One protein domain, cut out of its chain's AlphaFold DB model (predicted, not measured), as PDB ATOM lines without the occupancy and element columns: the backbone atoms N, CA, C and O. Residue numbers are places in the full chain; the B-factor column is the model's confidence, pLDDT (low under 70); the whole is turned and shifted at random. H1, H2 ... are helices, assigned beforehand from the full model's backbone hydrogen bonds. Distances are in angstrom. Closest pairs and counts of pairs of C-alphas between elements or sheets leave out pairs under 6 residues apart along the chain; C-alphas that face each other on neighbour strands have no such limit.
ATOM      1  N   SER A  78      28.429 -36.757   0.347       82.69
ATOM      2  CA  SER A  78      29.264 -35.575   0.135       82.69
ATOM      3  C   SER A  78      28.502 -34.275   0.411       82.69
ATOM      4  O   SER A  78      29.006 -33.431   1.152       82.69
ATOM      5  N   GLU A  79      27.265 -34.157  -0.080       81.69
ATOM      6  CA  GLU A  79      26.387 -33.005   0.173       81.69
ATOM      7  C   GLU A  79      26.043 -32.864   1.661       81.69
ATOM      8  O   GLU A  79      26.257 -31.803   2.241       81.69
ATOM      9  N   LEU A  80      25.626 -33.954   2.316       82.38
ATOM     10  CA  LEU A  80      25.338 -33.968   3.758       82.38
ATOM     11  C   LEU A  80      26.567 -33.589   4.598       82.38
ATOM     12  O   LEU A  80      26.454 -32.915   5.621       82.38
ATOM     13  N   THR A  81      27.761 -34.010   4.177       83.12
ATOM     14  CA  THR A  81      29.017 -33.677   4.863       83.12
ATOM     15  C   THR A  81      29.368 -32.197   4.698       83.12
ATOM     16  O   THR A  81      29.837 -31.572   5.654       83.12
ATOM     17  N   ALA A  82      29.135 -31.631   3.511       88.69
ATOM     18  CA  ALA A  82      29.313 -30.208   3.251       88.69
ATOM     19  C   ALA A  82      28.320 -29.368   4.069       88.69
ATOM     20  O   ALA A  82      28.740 -28.477   4.803       88.69
ATOM     21  N   GLU A  83      27.037 -29.730   4.054       88.31
ATOM     22  CA  GLU A  83      25.992 -29.045   4.820       88.31
ATOM     23  C   GLU A  83      26.270 -29.091   6.331       88.31
ATOM     24  O   GLU A  83      26.181 -28.080   7.029       88.31
ATOM     25  N   LEU A  84      26.707 -30.242   6.852       88.00
ATOM     26  CA  LEU A  84      27.082 -30.381   8.259       88.00
ATOM     27  C   LEU A  84      28.279 -29.494   8.627       88.00
ATOM     28  O   LEU A  84      28.345 -28.969   9.744       88.00
ATOM     29  N   LYS A  85      29.238 -29.318   7.713       90.31
ATOM     30  CA  LYS A  85      30.367 -28.402   7.909       90.31
ATOM     31  C   LYS A  85      29.887 -26.952   7.951       90.31
ATOM     32  O   LYS A  85      30.282 -26.230   8.868       90.31
ATOM     33  N   ASP A  86      29.014 -26.555   7.035       90.50
ATOM     34  CA  ASP A  86      28.472 -25.196   6.971       90.50
ATOM     35  C   ASP A  86      27.631 -24.869   8.211       90.50
ATOM     36  O   ASP A  86      27.830 -23.829   8.839       90.50
ATOM     37  N   LEU A  87      26.790 -25.804   8.669       92.38
ATOM     38  CA  LEU A  87      26.033 -25.683   9.920       92.38
ATOM     39  C   LEU A  87      26.938 -25.515  11.145       92.38
ATOM     40  O   LEU A  87      26.625 -24.736  12.048       92.38
ATOM     41  N   LYS A  88      28.076 -26.220  11.201       91.25
ATOM     42  CA  LYS A  88      29.053 -26.059  12.291       91.25
ATOM     43  C   LYS A  88      29.703 -24.680  12.276       91.25
ATOM     44  O   LYS A  88      29.845 -24.082  13.340       91.25
ATOM     45  N   VAL A  89      30.082 -24.185  11.097       94.19
ATOM     46  CA  VAL A  89      30.654 -22.838  10.937       94.19
ATOM     47  C   VAL A  89      29.629 -21.780  11.333       94.19
ATOM     48  O   VAL A  89      29.939 -20.904  12.137       94.19
ATOM     49  N   PHE A  90      28.392 -21.906  10.851       91.62
ATOM     50  CA  PHE A  90      27.295 -21.015  11.214       91.62
ATOM     51  C   PHE A  90      27.049 -21.006  12.728       91.62
ATOM     52  O   PHE A  90      27.022 -19.941  13.344       91.62
ATOM     53  N   LYS A  91      26.949 -22.185  13.358       90.50
ATOM     54  CA  LYS A  91      26.763 -22.308  14.810       90.50
ATOM     55  C   LYS A  91      27.894 -21.636  15.591       90.50
ATOM     56  O   LYS A  91      27.616 -20.943  16.566       90.50
ATOM     57  N   ALA A  92      29.146 -21.832  15.177       89.56
ATOM     58  CA  ALA A  92      30.290 -21.185  15.815       89.56
ATOM     59  C   ALA A  92      30.210 -19.652  15.697       89.56
ATOM     60  O   ALA A  92      30.393 -18.962  16.697       89.56
ATOM     61  N   GLY A  93      29.845 -19.133  14.518       92.06
ATOM     62  CA  GLY A  93      29.664 -17.696  14.291       92.06
ATOM     63  C   GLY A  93      28.574 -17.078  15.172       92.06
ATOM     64  O   GLY A  93      28.813 -16.069  15.829       92.06
ATOM     65  N   VAL A  94      27.404 -17.721  15.276       91.19
ATOM     66  CA  VAL A  94      26.312 -17.253  16.155       91.19
ATOM     67  C   VAL A  94      26.740 -17.237  17.627       91.19
ATOM     68  O   VAL A  94      26.396 -16.317  18.374       91.19
ATOM     69  N   GLN A  95      27.501 -18.243  18.066       90.06
ATOM     70  CA  GLN A  95      28.012 -18.307  19.438       90.06
ATOM     71  C   GLN A  95      29.023 -17.188  19.722       90.06
ATOM     72  O   GLN A  95      28.950 -16.551  20.775       90.06
ATOM     73  N   GLU A  96      29.920 -16.905  18.780       92.94
ATOM     74  CA  GLU A  96      30.881 -15.804  18.881       92.94
ATOM     75  C   GLU A  96      30.189 -14.434  18.925       92.94
ATOM     76  O   GLU A  96      30.518 -13.596  19.771       92.94
ATOM     77  N   GLU A  97      29.181 -14.214  18.079       92.56
ATOM     78  CA  GLU A  97      28.392 -12.980  18.069       92.56
ATOM     79  C   GLU A  97      27.607 -12.801  19.377       92.56
ATOM     80  O   GLU A  97      27.570 -11.703  19.944       92.56
ATOM     81  N   THR A  98      27.029 -13.886  19.901       91.94
ATOM     82  CA  THR A  98      26.317 -13.889  21.187       91.94
ATOM     83  C   THR A  98      27.258 -13.513  22.327       91.94
ATOM     84  O   THR A  98      26.945 -12.617  23.115       91.94
ATOM     85  N   ARG A  99      28.440 -14.142  22.385       92.88
ATOM     86  CA  ARG A  99      29.484 -13.842  23.371       92.88
ATOM     87  C   ARG A  99      29.926 -12.385  23.286       92.88
ATOM     88  O   ARG A  99      29.937 -11.683  24.295       92.88
ATOM     89  N   THR A 100      30.228 -11.911  22.082       94.00
ATOM     90  CA  THR A 100      30.639 -10.524  21.839       94.00
ATOM     91  C   THR A 100      29.555  -9.539  22.279       94.00
ATOM     92  O   THR A 100      29.838  -8.564  22.977       94.00
ATOM     93  N   SER A 101      28.294  -9.809  21.939       93.31
ATOM     94  CA  SER A 101      27.150  -8.970  22.312       93.31
ATOM     95  C   SER A 101      26.930  -8.923  23.822       93.31
ATOM     96  O   SER A 101      26.732  -7.841  24.380       93.31
ATOM     97  N   PHE A 102      27.006 -10.077  24.489       94.56
ATOM     98  CA  PHE A 102      26.911 -10.168  25.942       94.56
ATOM     99  C   PHE A 102      28.017  -9.360  26.624       94.56
ATOM    100  O   PHE A 102      27.711  -8.474  27.420       94.56
ATOM    101  N   LEU A 103      29.284  -9.592  26.267       92.88
ATOM    102  CA  LEU A 103      30.425  -8.892  26.864       92.88
ATOM    103  C   LEU A 103      30.357  -7.381  26.636       92.88
ATOM    104  O   LEU A 103      30.612  -6.596  27.552       92.88
ATOM    105  N   ASN A 104      29.959  -6.955  25.435       93.44
ATOM    106  CA  ASN A 104      29.753  -5.544  25.131       93.44
ATOM    107  C   ASN A 104      28.655  -4.928  26.000       93.44
ATOM    108  O   ASN A 104      28.815  -3.800  26.471       93.44
ATOM    109  N   ARG A 105      27.540  -5.637  26.225       92.19
ATOM    110  CA  ARG A 105      26.469  -5.120  27.082       92.19
ATOM    111  C   ARG A 105      26.890  -5.107  28.543       92.19
ATOM    112  O   ARG A 105      26.763  -4.058  29.167       92.19
ATOM    113  N   TYR A 106      27.453  -6.202  29.045       92.19
ATOM    114  CA  TYR A 106      28.007  -6.308  30.393       92.19
ATOM    115  C   TYR A 106      28.954  -5.141  30.698       92.19
ATOM    116  O   TYR A 106      28.739  -4.410  31.658       92.19
ATOM    117  N   ASN A 107      29.933  -4.874  29.829       91.12
ATOM    118  CA  ASN A 107      30.889  -3.784  30.031       91.12
ATOM    119  C   ASN A 107      30.245  -2.389  30.081       91.12
ATOM    120  O   ASN A 107      30.795  -1.505  30.735       91.12
ATOM    121  N   LYS A 108      29.092  -2.187  29.430       91.00
ATOM    122  CA  LYS A 108      28.338  -0.925  29.507       91.00
ATOM    123  C   LYS A 108      27.598  -0.757  30.831       91.00
ATOM    124  O   LYS A 108      27.436   0.377  31.268       91.00
ATOM    125  N   VAL A 109      27.121  -1.847  31.433       89.81
ATOM    126  CA  VAL A 109      26.232  -1.790  32.607       89.81
ATOM    127  C   VAL A 109      26.907  -2.176  33.919       89.81
ATOM    128  O   VAL A 109      26.381  -1.831  34.965       89.81
ATOM    129  N   LYS A 110      28.076  -2.831  33.896       88.44
ATOM    130  CA  LYS A 110      28.731  -3.393  35.093       88.44
ATOM    131  C   LYS A 110      29.028  -2.388  36.212       88.44
ATOM    132  O   LYS A 110      29.146  -2.780  37.364       88.44
ATOM    133  N   ASN A 111      29.143  -1.106  35.868       88.81
ATOM    134  CA  ASN A 111      29.416  -0.021  36.812       88.81
ATOM    135  C   ASN A 111      28.150   0.773  37.204       88.81
ATOM    136  O   ASN A 111      28.264   1.761  37.928       88.81
ATOM    137  N   ASP A 112      26.957   0.412  36.709       89.88
ATOM    138  CA  ASP A 112      25.702   1.051  37.135       89.88
ATOM    139  C   ASP A 112      25.377   0.629  38.584       89.88
ATOM    140  O   ASP A 112      25.472  -0.558  38.899       89.88
ATOM    141  N   PRO A 113      24.941   1.542  39.474       87.62
ATOM    142  CA  PRO A 113      24.606   1.203  40.861       87.62
ATOM    143  C   PRO A 113      23.539   0.109  41.017       87.62
ATOM    144  O   PRO A 113      23.474  -0.564  42.041       87.62
ATOM    145  N   ARG A 114      22.678  -0.083  40.014       89.44
ATOM    146  CA  ARG A 114      21.636  -1.122  40.005       89.44
ATOM    147  C   ARG A 114      22.137  -2.456  39.460       89.44
ATOM    148  O   ARG A 114      21.386  -3.436  39.501       89.44
ATOM    149  N   PHE A 115      23.364  -2.506  38.941       89.88
ATOM    150  CA  PHE A 115      23.929  -3.698  38.325       89.88
ATOM    151  C   PHE A 115      24.081  -4.845  39.312       89.88
ATOM    152  O   PHE A 115      23.718  -5.956  38.961       89.88
ATOM    153  N   GLU A 116      24.487  -4.583  40.553       87.69
ATOM    154  CA  GLU A 116      24.615  -5.618  41.591       87.69
ATOM    155  C   GLU A 116      23.304  -6.399  41.801       87.69
ATOM    156  O   GLU A 116      23.287  -7.623  41.930       87.69
ATOM    157  N   LYS A 117      22.164  -5.701  41.752       88.19
ATOM    158  CA  LYS A 117      20.849  -6.345  41.819       88.19
ATOM    159  C   LYS A 117      20.509  -7.070  40.517       88.19
ATOM    160  O   LYS A 117      19.945  -8.159  40.557       88.19
ATOM    161  N   ALA A 118      20.849  -6.487  39.370       88.06
ATOM    162  CA  ALA A 118      20.616  -7.108  38.069       88.06
ATOM    163  C   ALA A 118      21.446  -8.384  37.863       88.06
ATOM    164  O   ALA A 118      20.944  -9.350  37.295       88.06
ATOM    165  N   SER A 119      22.683  -8.428  38.364       89.06
ATOM    166  CA  SER A 119      23.573  -9.580  38.235       89.06
ATOM    167  C   SER A 119      23.054 -10.819  38.958       89.06
ATOM    168  O   SER A 119      23.456 -11.916  38.605       89.06
ATOM    169  N   THR A 120      22.108 -10.682  39.894       90.12
ATOM    170  CA  THR A 120      21.448 -11.838  40.534       90.12
ATOM    171  C   THR A 120      20.580 -12.654  39.573       90.12
ATOM    172  O   THR A 120      20.316 -13.826  39.831       90.12
ATOM    173  N   PHE A 121      20.156 -12.057  38.454       88.75
ATOM    174  CA  PHE A 121      19.418 -12.737  37.386       88.75
ATOM    175  C   PHE A 121      20.337 -13.319  36.307       88.75
ATOM    176  O   PHE A 121      19.862 -13.983  35.389       88.75
ATOM    177  N   LEU A 122      21.642 -13.051  36.397       92.44
ATOM    178  CA  LEU A 122      22.632 -13.479  35.421       92.44
ATOM    179  C   LEU A 122      23.461 -14.620  36.006       92.44
ATOM    180  O   LEU A 122      23.859 -14.596  37.168       92.44
ATOM    181  N   LYS A 123      23.783 -15.607  35.179       92.62
ATOM    182  CA  LYS A 123      24.788 -16.614  35.515       92.62
ATOM    183  C   LYS A 123      26.167 -16.052  35.210       92.62
ATOM    184  O   LYS A 123      26.609 -16.110  34.068       92.62
ATOM    185  N   MET A 124      26.808 -15.451  36.201       89.25
ATOM    186  CA  MET A 124      28.145 -14.869  36.068       89.25
ATOM    187  C   MET A 124      29.201 -15.852  36.591       89.25
ATOM    188  O   MET A 124      28.910 -16.571  37.548       89.25
ATOM    189  N   PRO A 125      30.404 -15.901  35.993       88.56
ATOM    190  CA  PRO A 125      31.526 -16.622  36.588       88.56
ATOM    191  C   PRO A 125      31.928 -15.970  37.917       88.56
ATOM    192  O   PRO A 125      31.649 -14.788  38.157       88.56
ATOM    193  N   GLU A 126      32.584 -16.738  38.783       85.19
ATOM    194  CA  GLU A 126      33.126 -16.198  40.026       85.19
ATOM    195  C   GLU A 126      34.244 -15.191  39.716       85.19
ATOM    196  O   GLU A 126      35.001 -15.338  38.755       85.19
ATOM    197  N   ALA A 127      34.323 -14.123  40.510       83.56
ATOM    198  CA  ALA A 127      35.426 -13.182  40.392       83.56
ATOM    199  C   ALA A 127      36.699 -13.836  40.952       83.56
ATOM    200  O   ALA A 127      36.692 -14.342  42.075       83.56
ATOM    201  N   GLY A 128      37.784 -13.804  40.179       77.50
ATOM    202  CA  GLY A 128      39.096 -14.263  40.622       77.50
ATOM    203  C   GLY A 128      39.686 -13.379  41.724       77.50
ATOM    204  O   GLY A 128      39.126 -12.349  42.103       77.50
ATOM    205  N   GLU A 129      40.868 -13.746  42.222       77.62
ATOM    206  CA  GLU A 129      41.542 -13.051  43.337       77.62
ATOM    207  C   GLU A 129      41.824 -11.558  43.069       77.62
ATOM    208  O   GLU A 129      41.949 -10.764  44.000       77.62
ATOM    209  N   ASN A 130      41.900 -11.159  41.798       77.19
ATOM    210  CA  ASN A 130      42.085  -9.779  41.348       77.19
ATOM    211  C   ASN A 130      40.763  -9.027  41.079       77.19
ATOM    212  O   ASN A 130      40.797  -7.875  40.648       77.19
ATOM    213  N   GLY A 131      39.610  -9.658  41.317       71.62
ATOM    214  CA  GLY A 131      38.285  -9.109  41.022       71.62
ATOM    215  C   GLY A 131      37.882  -9.179  39.544       71.62
ATOM    216  O   GLY A 131      36.822  -8.665  39.183       71.62
ATOM    217  N   GLU A 132      38.695  -9.799  38.681       78.88
ATOM    218  CA  GLU A 132      38.353 -10.013  37.274       78.88
ATOM    219  C   GLU A 132      37.523 -11.287  37.096       78.88
ATOM    220  O   GLU A 132      37.720 -12.288  37.777       78.88
ATOM    221  N   MET A 133      36.572 -11.238  36.166       85.06
ATOM    222  CA  MET A 133      35.701 -12.361  35.825       85.06
ATOM    223  C   MET A 133      36.221 -13.061  34.571       85.06
ATOM    224  O   MET A 133      36.379 -12.411  33.531       85.06
ATOM    225  N   ASP A 134      36.422 -14.377  34.643       86.44
ATOM    226  CA  ASP A 134      36.769 -15.186  33.477       86.44
ATOM    227  C   ASP A 134      35.510 -15.660  32.736       86.44
ATOM    228  O   ASP A 134      34.856 -16.646  33.071       86.44
ATOM    229  N   PHE A 135      35.166 -14.944  31.667       86.75
ATOM    230  CA  PHE A 135      34.030 -15.283  30.810       86.75
ATOM    231  C   PHE A 135      34.296 -16.455  29.856       86.75
ATOM    232  O   PHE A 135      33.447 -16.760  29.016       86.75
ATOM    233  N   THR A 136      35.447 -17.120  29.931       86.31
ATOM    234  CA  THR A 136      35.660 -18.379  29.208       86.31
ATOM    235  C   THR A 136      34.999 -19.567  29.909       86.31
ATOM    236  O   THR A 136      34.672 -20.547  29.240       86.31
ATOM    237  N   GLU A 137      34.701 -19.449  31.208       85.94
ATOM    238  CA  GLU A 137      34.098 -20.509  32.030       85.94
ATOM    239  C   GLU A 137      32.569 -20.607  31.900       85.94
ATOM    240  O   GLU A 137      31.963 -21.615  32.265       85.94
ATOM    241  N   ILE A 138      31.926 -19.577  31.347       89.31
ATOM    242  CA  ILE A 138      30.479 -19.570  31.124       89.31
ATOM    243  C   ILE A 138      30.122 -20.261  29.799       89.31
ATOM    244  O   ILE A 138      30.727 -20.024  28.746       89.31
ATOM    245  N   SER A 139      29.091 -21.107  29.848       91.38
ATOM    246  CA  SER A 139      28.584 -21.806  28.669       91.38
ATOM    247  C   SER A 139      27.937 -20.842  27.664       91.38
ATOM    248  O   SER A 139      27.446 -19.768  28.017       91.38
ATOM    249  N   ASN A 140      27.895 -21.232  26.387       88.38
ATOM    250  CA  ASN A 140      27.251 -20.418  25.350       88.38
ATOM    251  C   ASN A 140      25.743 -20.239  25.597       88.38
ATOM    252  O   ASN A 140      25.198 -19.180  25.287       88.38
ATOM    253  N   ASP A 141      25.085 -21.240  26.185       91.19
ATOM    254  CA  ASP A 141      23.660 -21.178  26.515       91.19
ATOM    255  C   ASP A 141      23.407 -20.205  27.673       91.19
ATOM    256  O   ASP A 141      22.481 -19.395  27.619       91.19
ATOM    257  N   ASP A 142      24.280 -20.207  28.686       93.25
ATOM    258  CA  ASP A 142      24.208 -19.251  29.790       93.25
ATOM    259  C   ASP A 142      24.525 -17.822  29.316       93.25
ATOM    260  O   ASP A 142      23.850 -16.879  29.727       93.25
ATOM    261  N   MET A 143      25.473 -17.636  28.386       92.31
ATOM    262  CA  MET A 143      25.714 -16.332  27.748       92.31
ATOM    263  C   MET A 143      24.493 -15.830  26.964       92.31
ATOM    264  O   MET A 143      24.146 -14.650  27.059       92.31
ATOM    265  N   ALA A 144      23.824 -16.703  26.207       92.50
ATOM    266  CA  ALA A 144      22.607 -16.356  25.474       92.50
ATOM    267  C   ALA A 144      21.452 -15.994  26.425       92.50
ATOM    268  O   ALA A 144      20.741 -15.005  26.206       92.50
ATOM    269  N   GLY A 145      21.298 -16.758  27.511       94.19
ATOM    270  CA  GLY A 145      20.344 -16.475  28.583       94.19
ATOM    271  C   GLY A 145      20.609 -15.121  29.238       94.19
ATOM    272  O   GLY A 145      19.716 -14.276  29.294       94.19
ATOM    273  N   ASN A 146      21.855 -14.856  29.629       95.19
ATOM    274  CA  ASN A 146      22.250 -13.586  30.232       95.19
ATOM    275  C   ASN A 146      22.021 -12.395  29.295       95.19
ATOM    276  O   ASN A 146      21.534 -11.351  29.726       95.19
ATOM    277  N   LEU A 147      22.350 -12.532  28.007       94.81
ATOM    278  CA  LEU A 147      22.084 -11.492  27.014       94.81
ATOM    279  C   LEU A 147      20.581 -11.215  26.881       94.81
ATOM    280  O   LEU A 147      20.183 -10.063  26.718       94.81
ATOM    281  N   THR A 148      19.748 -12.252  26.968       95.00
ATOM    282  CA  THR A 148      18.286 -12.115  26.939       95.00
ATOM    283  C   THR A 148      17.776 -11.354  28.161       95.00
ATOM    284  O   THR A 148      16.984 -10.425  28.007       95.00
ATOM    285  N   GLU A 149      18.257 -11.682  29.360       94.50
ATOM    286  CA  GLU A 149      17.884 -10.963  30.584       94.50
ATOM    287  C   GLU A 149      18.347  -9.502  30.558       94.50
ATOM    288  O   GLU A 149      17.565  -8.598  30.854       94.50
ATOM    289  N   LEU A 150      19.572  -9.233  30.097       92.50
ATOM    290  CA  LEU A 150      20.047  -7.861  29.909       92.50
ATOM    291  C   LEU A 150      19.184  -7.092  28.901       92.50
ATOM    292  O   LEU A 150      18.799  -5.962  29.179       92.50
ATOM    293  N   LYS A 151      18.797  -7.703  27.773       91.69
ATOM    294  CA  LYS A 151      17.887  -7.070  26.801       91.69
ATOM    295  C   LYS A 151      16.513  -6.754  27.403       91.69
ATOM    296  O   LYS A 151      15.956  -5.705  27.093       91.69
ATOM    297  N   LYS A 152      15.965  -7.615  28.268       92.00
ATOM    298  CA  LYS A 152      14.708  -7.326  28.984       92.00
ATOM    299  C   LYS A 152      14.861  -6.119  29.909       92.00
ATOM    300  O   LYS A 152      13.997  -5.248  29.927       92.00
ATOM    301  N   LEU A 153      15.963  -6.040  30.653       89.00
ATOM    302  CA  LEU A 153      16.256  -4.895  31.519       89.00
ATOM    303  C   LEU A 153      16.438  -3.602  30.710       89.00
ATOM    304  O   LEU A 153      15.979  -2.545  31.138       89.00
ATOM    305  N   ASP A 154      17.022  -3.686  29.515       87.12
ATOM    306  CA  ASP A 154      17.151  -2.551  28.594       87.12
ATOM    307  C   ASP A 154      15.790  -2.052  28.106       87.12
ATOM    308  O   ASP A 154      15.548  -0.850  28.087       87.12
ATOM    309  N   GLN A 155      14.884  -2.967  27.751       90.25
ATOM    310  CA  GLN A 155      13.514  -2.626  27.348       90.25
ATOM    311  C   GLN A 155      12.730  -1.931  28.467       90.25
ATOM    312  O   GLN A 155      11.842  -1.128  28.190       90.25
ATOM    313  N   LEU A 156      13.063  -2.230  29.723       87.94
ATOM    314  CA  LEU A 156      12.488  -1.590  30.904       87.94
ATOM    315  C   LEU A 156      13.198  -0.285  31.289       87.94
ATOM    316  O   LEU A 156      12.877   0.287  32.330       87.94
ATOM    317  N   ASP A 157      14.169   0.164  30.491       86.06
ATOM    318  CA  ASP A 157      15.007   1.332  30.770       86.06
ATOM    319  C   ASP A 157      15.718   1.243  32.138       86.06
ATOM    320  O   ASP A 157      16.061   2.238  32.777       86.06
ATOM    321  N   TYR A 158      15.954   0.011  32.609       86.00
ATOM    322  CA  TYR A 158      16.355  -0.282  33.985       86.00
ATOM    323  C   TYR A 158      17.731   0.284  34.349       86.00
ATOM    324  O   TYR A 158      17.984   0.519  35.526       86.00
ATOM    325  N   PHE A 159      18.603   0.514  33.361       84.25
ATOM    326  CA  PHE A 159      19.957   1.061  33.528       84.25
ATOM    327  C   PHE A 159      20.092   2.533  33.097       84.25
ATOM    328  O   PHE A 159      21.191   3.081  33.101       84.25
ATOM    329  N   SER A 160      18.997   3.223  32.772       78.44
ATOM    330  CA  SER A 160      19.026   4.668  32.507       78.44
ATOM    331  C   SER A 160      18.900   5.440  33.822       78.44
ATOM    332  O   SER A 160      18.098   5.080  34.684       78.44
ATOM    333  N   SER A 161      19.783   6.411  34.074       61.47
ATOM    334  CA  SER A 161      19.831   7.146  35.355       61.47
ATOM    335  C   SER A 161      18.552   7.960  35.618       61.47
ATOM    336  O   SER A 161      17.975   8.502  34.673       61.47
ATOM    337  N   PRO A 162      18.136   8.130  36.889       58.38
ATOM    338  CA  PRO A 162      17.054   9.030  37.254       58.38
ATOM    339  C   PRO A 162      17.594  10.464  37.315       58.38
ATOM    340  O   PRO A 162      18.098  10.876  38.346       58.38
ATOM    341  N   GLU A 163      17.552  11.177  36.189       45.47
ATOM    342  CA  GLU A 163      17.381  12.640  36.073       45.47
ATOM    343  C   GLU A 163      17.725  13.084  34.644       45.47
ATOM    344  O   GLU A 163      18.815  13.565  34.342       45.47
ATOM    345  N   LYS A 164      16.747  12.967  33.749       37.97
ATOM    346  CA  LYS A 164      16.438  14.046  32.809       37.97
ATOM    347  C   LYS A 164      14.918  14.200  32.774       37.97
ATOM    348  O   LYS A 164      14.221  13.183  32.831       37.97
ATOM    349  N   PRO A 165      14.380  15.433  32.739       39.06
ATOM    350  CA  PRO A 165      12.948  15.637  32.566       39.06
ATOM    351  C   PRO A 165      12.504  14.889  31.313       39.06
ATOM    352  O   PRO A 165      13.250  14.838  30.335       39.06
ATOM    353  N   LYS A 166      11.295  14.323  31.340       44.06
ATOM    354  CA  LYS A 166      10.625  13.848  30.130       44.06
ATOM    355  C   LYS A 166      10.505  15.026  29.160       44.06
ATOM    356  O   LYS A 166       9.549  15.791  29.241       44.06
ATOM    357  N   GLU A 167      11.476  15.185  28.268       35.94
ATOM    358  CA  GLU A 167      11.257  15.917  27.033       35.94
ATOM    359  C   GLU A 167      10.257  15.096  26.227       35.94
ATOM    360  O   GLU A 167      10.431  13.896  25.993       35.94
ATOM    361  N   ALA A 168       9.136  15.739  25.921       39.12
ATOM    362  CA  ALA A 168       8.088  15.186  25.094       39.12
ATOM    363  C   ALA A 168       8.698  14.627  23.803       39.12
ATOM    364  O   ALA A 168       9.469  15.306  23.129       39.12
ATOM    365  N   HIS A 169       8.335  13.391  23.466       37.16
ATOM    366  CA  HIS A 169       8.651  12.796  22.177       37.16
ATOM    367  C   HIS A 169       8.114  13.682  21.038       37.16
ATOM    368  O   HIS A 169       6.919  13.679  20.756       37.16
ATOM    369  N   ALA A 170       9.019  14.394  20.376       41.22
ATOM    370  CA  ALA A 170       8.952  14.786  18.972       41.22
ATOM    371  C   ALA A 170      10.203  14.157  18.329       41.22
ATOM    372  O   ALA A 170      11.284  14.253  18.899       41.22
ATOM    373  N   ASP A 171      10.195  13.395  17.246       39.97
ATOM    374  CA  ASP A 171       9.194  13.075  16.242       39.97
ATOM    375  C   ASP A 171       9.267  11.569  15.951       39.97
ATOM    376  O   ASP A 171      10.350  10.989  15.837       39.97
ATOM    377  N   GLN A 172       8.115  10.919  15.786       45.12
ATOM    378  CA  GLN A 172       8.068   9.644  15.077       45.12
ATOM    379  C   GLN A 172       8.197   9.946  13.584       45.12
ATOM    380  O   GLN A 172       7.280  10.505  12.985       45.12
ATOM    381  N   VAL A 173       9.307   9.542  12.966       47.28
ATOM    382  CA  VAL A 173       9.334   9.411  11.506       47.28
ATOM    383  C   VAL A 173       8.347   8.291  11.146       47.28
ATOM    384  O   VAL A 173       8.464   7.188  11.694       47.28
ATOM    385  N   PRO A 174       7.354   8.535  10.275       47.91
ATOM    386  CA  PRO A 174       6.377   7.523   9.905       47.91
ATOM    387  C   PRO A 174       7.076   6.278   9.346       47.91
ATOM    388  O   PRO A 174       7.958   6.383   8.493       47.91
ATOM    389  N   LYS A 175       6.632   5.088   9.773       50.66
ATOM    390  CA  LYS A 175       7.133   3.761   9.347       50.66
ATOM    391  C   LYS A 175       7.120   3.501   7.825       50.66
ATOM    392  O   LYS A 175       7.555   2.441   7.396       50.66
ATOM    393  N   GLY A 176       6.650   4.443   7.007       52.03
ATOM    394  CA  GLY A 176       6.576   4.337   5.548       52.03
ATOM    395  C   GLY A 176       7.813   4.811   4.770       52.03
ATOM    396  O   GLY A 176       7.759   4.804   3.547       52.03
ATOM    397  N   GLN A 177       8.898   5.247   5.423       50.69
ATOM    398  CA  GLN A 177      10.086   5.808   4.740       50.69
ATOM    399  C   GLN A 177      11.441   5.248   5.211       50.69
ATOM    400  O   GLN A 177      12.481   5.846   4.951       50.69
ATOM    401  N   GLN A 178      11.463   4.104   5.896       58.28
ATOM    402  CA  GLN A 178      12.722   3.447   6.264       58.28
ATOM    403  C   GLN A 178      13.107   2.400   5.218       58.28
ATOM    404  O   GLN A 178      12.278   1.566   4.850       58.28
ATOM    405  N   ASP A 179      14.361   2.431   4.754       67.38
ATOM    406  CA  ASP A 179      14.869   1.401   3.850       67.38
ATOM    407  C   ASP A 179      14.879   0.020   4.530       67.38
ATOM    408  O   ASP A 179      14.906  -0.111   5.760       67.38
ATOM    409  N   PHE A 180      14.827  -1.034   3.717       65.44
ATOM    410  CA  PHE A 180      14.745  -2.410   4.204       65.44
ATOM    411  C   PHE A 180      15.925  -2.781   5.118       65.44
ATOM    412  O   PHE A 180      15.730  -3.431   6.143       65.44
ATOM    413  N   GLY A 181      17.135  -2.301   4.815       62.94
ATOM    414  CA  GLY A 181      18.324  -2.564   5.628       62.94
ATOM    415  C   GLY A 181      18.222  -1.990   7.043       62.94
ATOM    416  O   GLY A 181      18.694  -2.598   8.003       62.94
ATOM    417  N   THR A 182      17.556  -0.850   7.195       68.31
ATOM    418  CA  THR A 182      17.301  -0.207   8.487       68.31
ATOM    419  C   THR A 182      16.222  -0.952   9.269       68.31
ATOM    420  O   THR A 182      16.334  -1.109  10.485       68.31
ATOM    421  N   ARG A 183      15.210  -1.484   8.574       65.38
ATOM    422  CA  ARG A 183      14.124  -2.274   9.177       65.38
ATOM    423  C   ARG A 183      14.608  -3.639   9.673       65.38
ATOM    424  O   ARG A 183      14.246  -4.035  10.775       65.38
ATOM    425  N   VAL A 184      15.489  -4.304   8.921       69.88
ATOM    426  CA  VAL A 184      16.123  -5.575   9.326       69.88
ATOM    427  C   VAL A 184      17.007  -5.388  10.558       69.88
ATOM    428  O   VAL A 184      16.944  -6.185  11.486       69.88
ATOM    429  N   LYS A 185      17.780  -4.296  10.625       68.19
ATOM    430  CA  LYS A 185      18.610  -3.974  11.801       68.19
ATOM    431  C   LYS A 185      17.798  -3.676  13.066       68.19
ATOM    432  O   LYS A 185      18.341  -3.763  14.162       68.19
ATOM    433  N   GLY A 186      16.529  -3.300  12.915       62.59
ATOM    434  CA  GLY A 186      15.601  -3.062  14.020       62.59
ATOM    435  C   GLY A 186      14.825  -4.299  14.476       62.59
ATOM    436  O   GLY A 186      14.112  -4.211  15.473       62.59
ATOM    437  N   ALA A 187      14.932  -5.432  13.774       71.31
ATOM    438  CA  ALA A 187      14.235  -6.657  14.146       71.31
ATOM    439  C   ALA A 187      14.895  -7.293  15.377       71.31
ATOM    440  O   ALA A 187      16.106  -7.510  15.415       71.31
ATOM    441  N   THR A 188      14.091  -7.589  16.398       70.44
ATOM    442  CA  THR A 188      14.587  -8.134  17.674       70.44
ATOM    443  C   THR A 188      14.197  -9.590  17.898       70.44
ATOM    444  O   THR A 188      14.648 -10.205  18.866       70.44
ATOM    445  N   SER A 189      13.390 -10.150  16.995       68.31
ATOM    446  CA  SER A 189      12.918 -11.528  17.034       68.31
ATOM    447  C   SER A 189      12.776 -12.131  15.631       68.31
ATOM    448  O   SER A 189      12.697 -11.417  14.633       68.31
ATOM    449  N   ILE A 190      12.715 -13.465  15.562       66.12
ATOM    450  CA  ILE A 190      12.483 -14.204  14.308       66.12
ATOM    451  C   ILE A 190      11.104 -13.863  13.728       66.12
ATOM    452  O   ILE A 190      10.993 -13.642  12.529       66.12
ATOM    453  N   ALA A 191      10.091 -13.689  14.582       70.94
ATOM    454  CA  ALA A 191       8.761 -13.253  14.161       70.94
ATOM    455  C   ALA A 191       8.771 -11.854  13.504       70.94
ATOM    456  O   ALA A 191       8.005 -11.606  12.574       70.94
ATOM    457  N   ASP A 192       9.656 -10.944  13.937       67.88
ATOM    458  CA  ASP A 192       9.816  -9.626  13.298       67.88
ATOM    459  C   ASP A 192      10.432  -9.745  11.894       67.88
ATOM    460  O   ASP A 192      10.058  -9.002  10.985       67.88
ATOM    461  N   LEU A 193      11.363 -10.688  11.704       74.25
ATOM    462  CA  LEU A 193      11.995 -10.966  10.412       74.25
ATOM    463  C   LEU A 193      11.037 -11.673   9.446       74.25
ATOM    464  O   LEU A 193      10.995 -11.317   8.270       74.25
ATOM    465  N   GLU A 194      10.241 -12.624   9.936       76.00
ATOM    466  CA  GLU A 194       9.204 -13.309   9.154       76.00
ATOM    467  C   GLU A 194       8.148 -12.319   8.659       76.00
ATOM    468  O   GLU A 194       7.832 -12.296   7.473       76.00
ATOM    469  N   LYS A 195       7.701 -11.405   9.524       76.25
ATOM    470  CA  LYS A 195       6.747 -10.357   9.151       76.25
ATOM    471  C   LYS A 195       7.310  -9.369   8.121       76.25
ATOM    472  O   LYS A 195       6.604  -8.964   7.204       76.25
ATOM    473  N   LEU A 196       8.590  -9.000   8.233       76.19
ATOM    474  CA  LEU A 196       9.274  -8.179   7.223       76.19
ATOM    475  C   LEU A 196       9.399  -8.899   5.873       76.19
ATOM    476  O   LEU A 196       9.341  -8.251   4.829       76.19
ATOM    477  N   ASN A 197       9.565 -10.221   5.895       74.12
ATOM    478  CA  ASN A 197       9.630 -11.050   4.698       74.12
ATOM    479  C   ASN A 197       8.249 -11.201   4.032       74.12
ATOM    480  O   ASN A 197       8.138 -11.087   2.814       74.12
ATOM    481  N   GLU A 198       7.183 -11.369   4.820       77.31
ATOM    482  CA  GLU A 198       5.796 -11.404   4.333       77.31
ATOM    483  C   GLU A 198       5.365 -10.074   3.695       77.31
ATOM    484  O   GLU A 198       4.740 -10.066   2.636       77.31
ATOM    485  N   GLU A 199       5.748  -8.937   4.287       71.50
ATOM    486  CA  GLU A 199       5.470  -7.603   3.736       71.50
ATOM    487  C   GLU A 199       6.220  -7.321   2.419       71.50
ATOM    488  O   GLU A 199       5.745  -6.530   1.607       71.50
ATOM    489  N   MET A 200       7.368  -7.970   2.185       65.75
ATOM    490  CA  MET A 200       8.113  -7.902   0.918       65.75
ATOM    491  C   MET A 200       7.557  -8.849  -0.148       65.75
ATOM    492  O   MET A 200       7.619  -8.534  -1.330       65.75
ATOM    493  N   ALA A 201       7.031 -10.007   0.256       63.62
ATOM    494  CA  ALA A 201       6.437 -10.986  -0.652       63.62
ATOM    495  C   ALA A 201       5.031 -10.584  -1.141       63.62
ATOM    496  O   ALA A 201       4.536 -11.149  -2.115       63.62
ATOM    497  N   GLY A 202       4.380  -9.633  -0.460       56.00
ATOM    498  CA  GLY A 202       3.060  -9.095  -0.803       56.00
ATOM    499  C   GLY A 202       3.055  -7.778  -1.596       56.00
ATOM    500  O   GLY A 202       1.972  -7.217  -1.776       56.00
ATOM    501  N   ALA A 203       4.216  -7.276  -2.035       49.28
ATOM    502  CA  ALA A 203       4.379  -6.081  -2.877       49.28
ATOM    503  C   ALA A 203       4.843  -6.461  -4.291       49.28
ATOM    504  O   ALA A 203       4.396  -5.788  -5.249       49.28
TER     505      ALA A 203
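AT A GLANCE: This is residues 78 to 203 of the 203 residues of an uncharacterized protein of Rhodospirillaceae bacterium (UniProt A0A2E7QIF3). One long helix, H1, is crossed near its far end by a second helix, H3; a short helix, H2, lies near that crossing, and the first half of H1, residues 78 to 93, sticks out as a free arm. From H3 a long loop swings out, its residues 162 to 174 standing free, and returns to two short helices, H4 and H5, which run opposite ways and stay apart from the other three. The printed part has 126 residues with five named helices, H1 to H5 in chain order, and no named strand; the class is all helix. It is loose, with a radius of gyration of the C-alphas of 19.4 A, and flat, spanning 57 by 57 by 17 A.

HOW THE PARTS SIT: H1, residues 78 to 109, touches H3, residues 140 to 155, with its residues 95 to 105 alone. Their closest C-alphas, those of Phe 102 and Leu 147, are 5.1 A apart, and the two helices run the same way at a steep tilt of 47 degrees. H2, residues 115 to 121, is close to H1 but not clearly touching it, the closest C-alphas being those of Val 109 and Phe 115 at 6.5 A; they run opposite ways at a tilt of 37 degrees, only just steep. H2 is also close to H3 but not clearly touching it, with the closest C-alphas, those of Phe 121 and Glu 149, 7.2 A apart. H4, residues 180 to 185, and H5, residues 190 to 201, form a helical hairpin at a shallow tilt of 3 degrees. They only just touch, with 3 pairs of C-alphas within 8 A, the closest being those of Val 184 and Leu 193 at 6.9 A. H4 and H5 are each apart from H1, H2 and H3. Every O i to N i+4 pair is within hydrogen-bond range in H1, H3, H4 and H5; in H2 it is 1 of 3, beside 3 of 4 O i to N i+3 pairs.

IN THESE COORDINATES: H1 begins at C-alpha 78, (29.264, -35.575, 0.135), and is 47.0 A long. H2 measures 10.1 A. H3 runs 22.6 A from C-alpha 140 at (27.251, -20.418, 25.350). H4 measures 8.7 A, and H5 runs 16.5 A to C-alpha 201 at (6.437, -10.986, -0.652).

THE WHOLE: The two C-alphas farthest apart, those of Ser 78 and Pro 165, are 62.8 A apart. The printed part has no cut and ends at residue 203, the chain's last. The links H2 to H3, 18 residues, and H3 to H4, 24 residues, are long; those from H1 to H2 and from H4 to H5 are tight. The mean pLDDT of the printed part is 78.7, and it is under 70 for 33 residues: 161 to 186, 189 to 190, 192 and 200 to 203.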